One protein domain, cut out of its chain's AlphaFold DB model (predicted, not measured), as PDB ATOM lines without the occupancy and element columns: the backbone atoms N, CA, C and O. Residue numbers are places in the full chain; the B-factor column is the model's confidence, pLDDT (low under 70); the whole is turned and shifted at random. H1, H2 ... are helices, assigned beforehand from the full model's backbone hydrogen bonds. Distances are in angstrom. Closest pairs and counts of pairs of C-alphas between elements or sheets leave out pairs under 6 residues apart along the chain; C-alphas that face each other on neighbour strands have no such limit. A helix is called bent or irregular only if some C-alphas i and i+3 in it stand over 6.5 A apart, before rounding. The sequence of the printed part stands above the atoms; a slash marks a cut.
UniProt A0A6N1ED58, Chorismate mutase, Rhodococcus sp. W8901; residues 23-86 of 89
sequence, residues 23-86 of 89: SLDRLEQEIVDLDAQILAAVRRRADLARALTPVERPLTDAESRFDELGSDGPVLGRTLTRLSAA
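What this domain is: This is residues 23 to 86 of the 89 residues of the protein "Chorismate mutase" of Rhodococcus sp. W8901 (UniProt A0A6N1ED58). One long helix, H1, makes the longest axis and sticks out as an arm with residues 23 to 41; beyond its far end a long link swings out and leads to a second, sharply kinked helix, H2, whose last part comes back to H1. The link, H2 and the later part of H1 make a loose, open triangle, closed where residues 80 to 85 of H2 meet residues 42 to 50 of H1. The printed part has 64 residues with two named helices, H1 then H2, and no named strand; the class is all helix. The whole is loose, with a radius of gyration of the C-alphas of 14.6 A, and elongated, spanning 49 by 25 by 15 A.

Where its parts are: H1 holds residues 23 to 52 and measures 43.0 A from C-alpha 23 at (180.304, 102.276, 173.192) to C-alpha 52 at (170.738, 142.548, 161.402). H2 holds residues 64 to 86 and measures 22.8 A, ending with C-alpha 86 at (184.535, 138.622, 159.024). H2 is irregular, with C-alphas 68 and 71 at 8.9 A, and has a kink of 136 degrees near residue 71.

How they stand to each other: H1 touches H2 with residues 42 to 50 alone, and H2 touches H1 with residues 80 to 85 alone. Their closest C-alphas are those of Ala 46 and Ser 84, 4.5 A apart. The helices run the same way at a steep tilt of 54 degrees, though the line of H2 is a rough one. In H1 every O i to N i+4 pair is within hydrogen-bond range; in H2, 10 of 19 are.

The domain as a whole: The two C-alphas farthest apart are those of Ser 23 and Glu 56, at 48.8 A. The printed part has no cut. The link from H1 to H2, 11 residues, is long, and its residues 54 to 61 stand free. The mean pLDDT of the printed part is 84.9, and residues 54 to 64 are under 70.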
ATOM      1  N   SER A  23     180.808 101.105 172.458       88.81
ATOM      2  CA  SER A  23     180.304 102.276 173.192       88.81
ATOM      3  C   SER A  23     181.161 103.516 172.941       88.81
ATOM      4  O   SER A  23     180.611 104.611 172.880       88.81
ATOM      5  N   LEU A  24     182.477 103.352 172.779       92.75
ATOM      6  CA  LEU A  24     183.378 104.447 172.412       92.75
ATOM      7  C   LEU A  24     183.113 104.916 170.979       92.75
ATOM      8  O   LEU A  24     182.871 106.103 170.789       92.75
ATOM      9  N   ASP A  25     183.014 103.992 170.020       93.50
ATOM     10  CA  ASP A  25     182.694 104.309 168.621       93.50
ATOM     11  C   ASP A  25     181.371 105.087 168.504       93.50
ATOM     12  O   ASP A  25     181.233 106.024 167.717       93.50
ATOM     13  N   ARG A  26     180.380 104.730 169.331       93.88
ATOM     14  CA  ARG A  26     179.099 105.441 169.387       93.88
ATOM     15  C   ARG A  26     179.247 106.871 169.899       93.88
ATOM     16  O   ARG A  26     178.622 107.766 169.337       93.88
ATOM     17  N   LEU A  27     180.025 107.078 170.960       96.44
ATOM     18  CA  LEU A  27     180.269 108.411 171.514       96.44
ATOM     19  C   LEU A  27     181.060 109.277 170.533       96.44
ATOM     20  O   LEU A  27     180.761 110.457 170.389       96.44
ATOM     21  N   GLU A  28     182.026 108.696 169.823       95.75
ATOM     22  CA  GLU A  28     182.755 109.395 168.765       95.75
ATOM     23  C   GLU A  28     181.814 109.836 167.642       95.75
ATOM     24  O   GLU A  28     181.851 110.996 167.228       95.75
ATOM     25  N   GLN A  29     180.908 108.957 167.204       96.88
ATOM     26  CA  GLN A  29     179.904 109.324 166.209       96.88
ATOM     27  C   GLN A  29     178.956 110.419 166.723       96.88
ATOM     28  O   GLN A  29     178.634 111.350 165.988       96.88
ATOM     29  N   GLU A  30     178.540 110.349 167.989       97.75
ATOM     30  CA  GLU A  30     177.695 111.373 168.607       97.75
ATOM     31  C   GLU A  30     178.400 112.736 168.664       97.75
ATOM     32  O   GLU A  30     177.782 113.757 168.364       97.75
ATOM     33  N   ILE A  31     179.702 112.766 168.966       97.56
ATOM     34  CA  ILE A  31     180.511 113.992 168.924       97.56
ATOM     35  C   ILE A  31     180.541 114.569 167.506       97.56
ATOM     36  O   ILE A  31     180.287 115.758 167.333       97.56
ATOM     37  N   VAL A  32     180.780 113.738 166.484       98.06
ATOM     38  CA  VAL A  32     180.783 114.181 165.078       98.06
ATOM     39  C   VAL A  32     179.436 114.794 164.682       98.06
ATOM     40  O   VAL A  32     179.387 115.847 164.035       98.06
ATOM     41  N   ASP A  33     178.336 114.172 165.099       98.00
ATOM     42  CA  ASP A  33     176.988 114.651 164.802       98.00
ATOM     43  C   ASP A  33     176.670 115.962 165.543       98.00
ATOM     44  O   ASP A  33     176.023 116.859 164.987       98.00
ATOM     45  N   LEU A  34     177.131 116.106 166.789       98.19
ATOM     46  CA  LEU A  34     177.011 117.343 167.563       98.19
ATOM     47  C   LEU A  34     177.841 118.470 166.944       98.19
ATOM     48  O   LEU A  34     177.334 119.582 166.784       98.19
ATOM     49  N   ASP A  35     179.069 118.190 166.513       97.69
ATOM     50  CA  ASP A  35     179.942 119.167 165.861       97.69
ATOM     51  C   ASP A  35     179.334 119.683 164.551       97.69
ATOM     52  O   ASP A  35     179.344 120.890 164.279       97.69
ATOM     53  N   ALA A  36     178.725 118.797 163.758       97.69
ATOM     54  CA  ALA A  36     178.013 119.184 162.544       97.69
ATOM     55  C   ALA A  36     176.834 120.131 162.846       97.69
ATOM     56  O   ALA A  36     176.638 121.138 162.152       97.69
ATOM     57  N   GLN A  37     176.074 119.849 163.909       98.25
ATOM     58  CA  GLN A  37     174.956 120.687 164.349       98.25
ATOM     59  C   GLN A  37     175.425 122.045 164.881       98.25
ATOM     60  O   GLN A  37     174.858 123.079 164.511       98.25
ATOM     61  N   ILE A  38     176.487 122.065 165.692       96.00
ATOM     62  CA  ILE A  38     177.103 123.294 166.200       96.00
ATOM     63  C   ILE A  38     177.565 124.154 165.023       96.00
ATOM     64  O   ILE A  38     177.225 125.336 164.953       96.00
ATOM     65  N   LEU A  39     178.264 123.571 164.045       96.00
ATOM     66  CA  LEU A  39     178.732 124.301 162.869       96.00
ATOM     67  C   LEU A  39     177.573 124.908 162.065       96.00
ATOM     68  O   LEU A  39     177.646 126.071 161.655       96.00
ATOM     69  N   ALA A  40     176.487 124.159 161.861       95.81
ATOM     70  CA  ALA A  40     175.295 124.658 161.180       95.81
ATOM     71  C   ALA A  40     174.639 125.826 161.943       95.81
ATOM     72  O   ALA A  40     174.293 126.850 161.342       95.81
ATOM     73  N   ALA A  41     174.521 125.714 163.268       94.56
ATOM     74  CA  ALA A  41     173.974 126.763 164.121       94.56
ATOM     75  C   ALA A  41     174.841 128.033 164.106       94.56
ATOM     76  O   ALA A  41     174.313 129.142 163.985       94.56
ATOM     77  N   VAL A  42     176.168 127.887 164.165       93.75
ATOM     78  CA  VAL A  42     177.123 129.004 164.099       93.75
ATOM     79  C   VAL A  42     177.017 129.741 162.765       93.75
ATOM     80  O   VAL A  42     176.947 130.972 162.766       93.75
ATOM     81  N   ARG A  43     176.937 129.016 161.640       93.06
ATOM     82  CA  ARG A  43     176.744 129.614 160.305       93.06
ATOM     83  C   ARG A  43     175.458 130.430 160.248       93.06
ATOM     84  O   ARG A  43     175.502 131.623 159.961       93.06
ATOM     85  N   ARG A  44     174.332 129.829 160.646       93.69
ATOM     86  CA  ARG A  44     173.036 130.518 160.677       93.69
ATOM     87  C   ARG A  44     173.062 131.756 161.574       93.69
ATOM     88  O   ARG A  44     172.513 132.793 161.212       93.69
ATOM     89  N   ARG A  45     173.707 131.677 162.743       91.12
ATOM     90  CA  ARG A  45     173.866 132.820 163.654       91.12
ATOM     91  C   ARG A  45     174.673 133.946 163.006       91.12
ATOM     92  O   ARG A  45     174.298 135.105 163.164       91.12
ATOM     93  N   ALA A  46     175.758 133.626 162.302       89.31
ATOM     94  CA  ALA A  46     176.571 134.615 161.599       89.31
ATOM     95  C   ALA A  46     175.794 135.281 160.450       89.31
ATOM     96  O   ALA A  46     175.871 136.497 160.286       89.31
ATOM     97  N   ASP A  47     175.003 134.514 159.697       89.94
ATOM     98  CA  ASP A  47     174.141 135.035 158.627       89.94
ATOM     99  C   ASP A  47     173.097 136.013 159.175       89.94
ATOM    100  O   ASP A  47     172.964 137.134 158.681       89.94
ATOM    101  N   LEU A  48     172.411 135.626 160.255       89.00
ATOM    102  CA  LEU A  48     171.432 136.479 160.928       89.00
ATOM    103  C   LEU A  48     172.076 137.743 161.502       89.00
ATOM    104  O   LEU A  48     171.537 138.832 161.339       89.00
ATOM    105  N   ALA A  49     173.237 137.625 162.148       86.25
ATOM    106  CA  ALA A  49     173.942 138.779 162.701       86.25
ATOM    107  C   ALA A  49     174.343 139.789 161.611       86.25
ATOM    108  O   ALA A  49     174.200 140.995 161.811       86.25
ATOM    109  N   ARG A  50     174.778 139.311 160.437       84.06
ATOM    110  CA  ARG A  50     175.076 140.168 159.280       84.06
ATOM    111  C   ARG A  50     173.823 140.848 158.736       84.06
ATOM    112  O   ARG A  50     173.832 142.059 158.544       84.06
ATOM    113  N   ALA A  51     172.731 140.103 158.572       85.62
ATOM    114  CA  ALA A  51     171.456 140.660 158.115       85.62
ATOM    115  C   ALA A  51     170.885 141.723 159.072       85.62
ATOM    116  O   ALA A  51     170.208 142.648 158.633       85.62
ATOM    117  N   LEU A  52     171.171 141.603 160.372       80.69
ATOM    118  CA  LEU A  52     170.738 142.548 161.402       80.69
ATOM    119  C   LEU A  52     171.680 143.747 161.582       80.69
ATOM    120  O   LEU A  52     171.277 144.715 162.211       80.69
ATOM    121  N   THR A  53     172.900 143.726 161.035       70.94
ATOM    122  CA  THR A  53     173.887 144.819 161.181       70.94
ATOM    123  C   THR A  53     173.382 146.205 160.721       70.94
ATOM    124  O   THR A  53     173.722 147.185 161.378       70.94
ATOM    125  N   PRO A  54     172.540 146.343 159.674       62.62
ATOM    126  CA  PRO A  54     171.945 147.633 159.297       62.62
ATOM    127  C   PRO A  54     170.928 148.183 160.311       62.62
ATOM    128  O   PRO A  54     170.509 149.330 160.198       62.62
ATOM    129  N   VAL A  55     170.482 147.361 161.266       64.94
ATOM    130  CA  VAL A  55     169.509 147.722 162.296       64.94
ATOM    131  C   VAL A  55     170.287 147.964 163.585       64.94
ATOM    132  O   VAL A  55     170.642 147.012 164.278       64.94
ATOM    133  N   GLU A  56     170.583 149.226 163.910       55.91
ATOM    134  CA  GLU A  56     171.208 149.589 165.190       55.91
ATOM    135  C   GLU A  56     170.337 149.084 166.348       55.91
ATOM    136  O   GLU A  56     169.321 149.678 166.712       55.91
ATOM    137  N   ARG A  57     170.718 147.940 166.922       55.97
ATOM    138  CA  ARG A  57     170.143 147.424 168.161       55.97
ATOM    139  C   ARG A  57     171.136 147.649 169.292       55.97
ATOM    140  O   ARG A  57     172.327 147.393 169.099       55.97
ATOM    141  N   PRO A  58     170.663 148.021 170.493       52.38
ATOM    142  CA  PRO A  58     171.489 147.954 171.685       52.38
ATOM    143  C   PRO A  58     172.052 146.536 171.801       52.38
ATOM    144  O   PRO A  58     171.281 145.565 171.790       52.38
ATOM    145  N   LEU A  59     173.383 146.428 171.865       55.31
ATOM    146  CA  LEU A  59     174.109 145.198 172.172       55.31
ATOM    147  C   LEU A  59     173.658 144.743 173.560       55.31
ATOM    148  O   LEU A  59     174.194 145.161 174.577       55.31
ATOM    149  N   THR A  60     172.585 143.965 173.595       54.53
ATOM    150  CA  THR A  60     172.014 143.436 174.828       54.53
ATOM    151  C   THR A  60     172.923 142.297 175.268       54.53
ATOM    152  O   THR A  60     173.081 141.350 174.497       54.53
ATOM    153  N   ASP A  61     173.558 142.463 176.433       55.44
ATOM    154  CA  ASP A  61     174.468 141.546 177.137       55.44
ATOM    155  C   ASP A  61     174.767 140.233 176.404       55.44
ATOM    156  O   ASP A  61     174.212 139.169 176.684       55.44
ATOM    157  N   ALA A  62     175.697 140.302 175.452       58.62
ATOM    158  CA  ALA A  62     176.294 139.102 174.876       58.62
ATOM    159  C   ALA A  62     177.163 138.354 175.905       58.62
ATOM    160  O   ALA A  62     177.506 137.197 175.667       58.62
ATOM    161  N   GLU A  63     177.514 139.013 177.014       56.94
ATOM    162  CA  GLU A  63     178.439 138.505 178.024       56.94
ATOM    163  C   GLU A  63     177.831 137.371 178.854       56.94
ATOM    164  O   GLU A  63     178.525 136.387 179.063       56.94
ATOM    165  N   SER A  64     176.532 137.414 179.190       64.75
ATOM    166  CA  SER A  64     175.913 136.395 180.063       64.75
ATOM    167  C   SER A  64     175.379 135.147 179.334       64.75
ATOM    168  O   SER A  64     175.043 134.130 179.939       64.75
ATOM    169  N   ARG A  65     175.313 135.155 177.994       81.38
ATOM    170  CA  ARG A  65     174.701 134.045 177.228       81.38
ATOM    171  C   ARG A  65     175.468 132.717 177.340       81.38
ATOM    172  O   ARG A  65     174.893 131.672 177.049       81.38
ATOM    173  N   PHE A  66     176.749 132.755 177.701       88.25
ATOM    174  CA  PHE A  66     177.619 131.576 177.727       88.25
ATOM    175  C   PHE A  66     178.226 131.305 179.110       88.25
ATOM    176  O   PHE A  66     179.207 130.572 179.196       88.25
ATOM    177  N   ASP A  67     177.649 131.860 180.180       86.69
ATOM    178  CA  ASP A  67     178.178 131.730 181.549       86.69
ATOM    179  C   ASP A  67     178.268 130.269 182.022       86.69
ATOM    180  O   ASP A  67     179.175 129.909 182.771       86.69
ATOM    181  N   GLU A  68     177.383 129.399 181.527       91.44
ATOM    182  CA  GLU A  68     177.392 127.957 181.820       91.44
ATOM    183  C   GLU A  68     178.657 127.241 181.312       91.44
ATOM    184  O   GLU A  68     179.001 126.174 181.813       91.44
ATOM    185  N   LEU A  69     179.386 127.837 180.359       88.56
ATOM    186  CA  LEU A  69     180.681 127.335 179.885       88.56
ATOM    187  C   LEU A  69     181.856 127.790 180.770       88.56
ATOM    188  O   LEU A  69     183.015 127.524 180.452       88.56
ATOM    189  N   GLY A  70     181.586 128.513 181.861       91.94
ATOM    190  CA  GLY A  70     182.607 129.029 182.765       91.94
ATOM    191  C   GLY A  70     183.586 129.962 182.050       91.94
ATOM    192  O   GLY A  70     183.189 130.911 181.372       91.94
ATOM    193  N   SER A  71     184.887 129.691 182.181       90.50
ATOM    194  CA  SER A  71     185.945 130.515 181.576       90.50
ATOM    195  C   SER A  71     185.900 130.563 180.047       90.50
ATOM    196  O   SER A  71     186.398 131.524 179.452       90.50
ATOM    197  N   ASP A  72     185.297 129.560 179.410       90.44
ATOM    198  CA  ASP A  72     185.283 129.431 177.952       90.44
ATOM    199  C   ASP A  72     184.136 130.222 177.314       90.44
ATOM    200  O   ASP A  72     184.210 130.604 176.141       90.44
ATOM    201  N   GLY A  73     183.106 130.562 178.094       89.44
ATOM    202  CA  GLY A  73     181.943 131.318 177.634       89.44
ATOM    203  C   GLY A  73     182.295 132.659 176.985       89.44
ATOM    204  O   GLY A  73     181.930 132.896 175.824       89.44
ATOM    205  N   PRO A  74     183.082 133.521 177.655       89.12
ATOM    206  CA  PRO A  74     183.543 134.781 177.075       89.12
ATOM    207  C   PRO A  74     184.398 134.596 175.810       89.12
ATOM    208  O   PRO A  74     184.367 135.430 174.898       89.12
ATOM    209  N   VAL A  75     185.173 133.508 175.715       91.44
ATOM    210  CA  VAL A  75     185.992 133.196 174.529       91.44
ATOM    211  C   VAL A  75     185.100 132.821 173.348       91.44
ATOM    212  O   VAL A  75     185.281 133.361 172.247       91.44
ATOM    213  N   LEU A  76     184.103 131.964 173.578       90.38
ATOM    214  CA  LEU A  76     183.119 131.583 172.571       90.38
ATOM    215  C   LEU A  76     182.336 132.808 172.090       90.38
ATOM    216  O   LEU A  76     182.260 133.048 170.885       90.38
ATOM    217  N   GLY A  77     181.846 133.642 173.013       89.69
ATOM    218  CA  GLY A  77     181.135 134.880 172.690       89.69
ATOM    219  C   GLY A  77     181.937 135.805 171.770       89.69
ATOM    220  O   GLY A  77     181.442 136.221 170.719       89.69
ATOM    221  N   ARG A  78     183.213 136.064 172.093       88.31
ATOM    222  CA  ARG A  78     184.103 136.884 171.247       88.31
ATOM    223  C   ARG A  78     184.336 136.274 169.868       88.31
ATOM    224  O   ARG A  78     184.300 136.994 168.871       88.31
ATOM    225  N   THR A  79     184.565 134.966 169.798       90.38
ATOM    226  CA  THR A  79     184.789 134.247 168.531       90.38
ATOM    227  C   THR A  79     183.566 134.355 167.627       90.38
ATOM    228  O   THR A  79     183.661 134.731 166.460       90.38
ATOM    229  N   LEU A  80     182.396 134.125 168.207       89.94
ATOM    230  CA  LEU A  80     181.105 134.224 167.553       89.94
ATOM    231  C   LEU A  80     180.773 135.642 167.065       89.94
ATOM    232  O   LEU A  80     180.088 135.788 166.055       89.94
ATOM    233  N   THR A  81     181.229 136.685 167.756       86.69
ATOM    234  CA  THR A  81     181.103 138.076 167.291       86.69
ATOM    235  C   THR A  81     182.048 138.364 166.121       86.69
ATOM    236  O   THR A  81     181.638 138.968 165.131       86.69
ATOM    237  N   ARG A  82     183.297 137.880 166.185       86.62
ATOM    238  CA  ARG A  82     184.277 138.036 165.095       86.62
ATOM    239  C   ARG A  82     183.828 137.357 163.803       86.62
ATOM    240  O   ARG A  82     183.996 137.938 162.736       86.62
ATOM    241  N   LEU A  83     183.238 136.165 163.891       87.31
ATOM    242  CA  LEU A  83     182.730 135.432 162.725       87.31
ATOM    243  C   LEU A  83     181.663 136.223 161.960       87.31
ATOM    244  O   LEU A  83     181.697 136.271 160.732       87.31
ATOM    245  N   SER A  84     180.762 136.897 162.674       82.75
ATOM    246  CA  SER A  84     179.753 137.758 162.054       82.75
ATOM    247  C   SER A  84     180.372 138.966 161.340       82.75
ATOM    248  O   SER A  84     179.890 139.359 160.284       82.75
ATOM    249  N   ALA A  85     181.458 139.532 161.877       78.69
ATOM    250  CA  ALA A  85     182.153 140.673 161.277       78.69
ATOM    251  C   ALA A  85     183.047 140.290 160.078       78.69
ATOM    252  O   ALA A  85     183.223 141.085 159.157       78.69
ATOM    253  N   ALA A  86     183.611 139.077 160.067       73.06
ATOM    254  CA  ALA A  86     184.535 138.622 159.024       73.06
ATOM    255  C   ALA A  86     183.869 138.449 157.645       73.06
ATOM    256  O   ALA A  86     184.517 138.657 156.627       73.06
TER     257      ALA A  86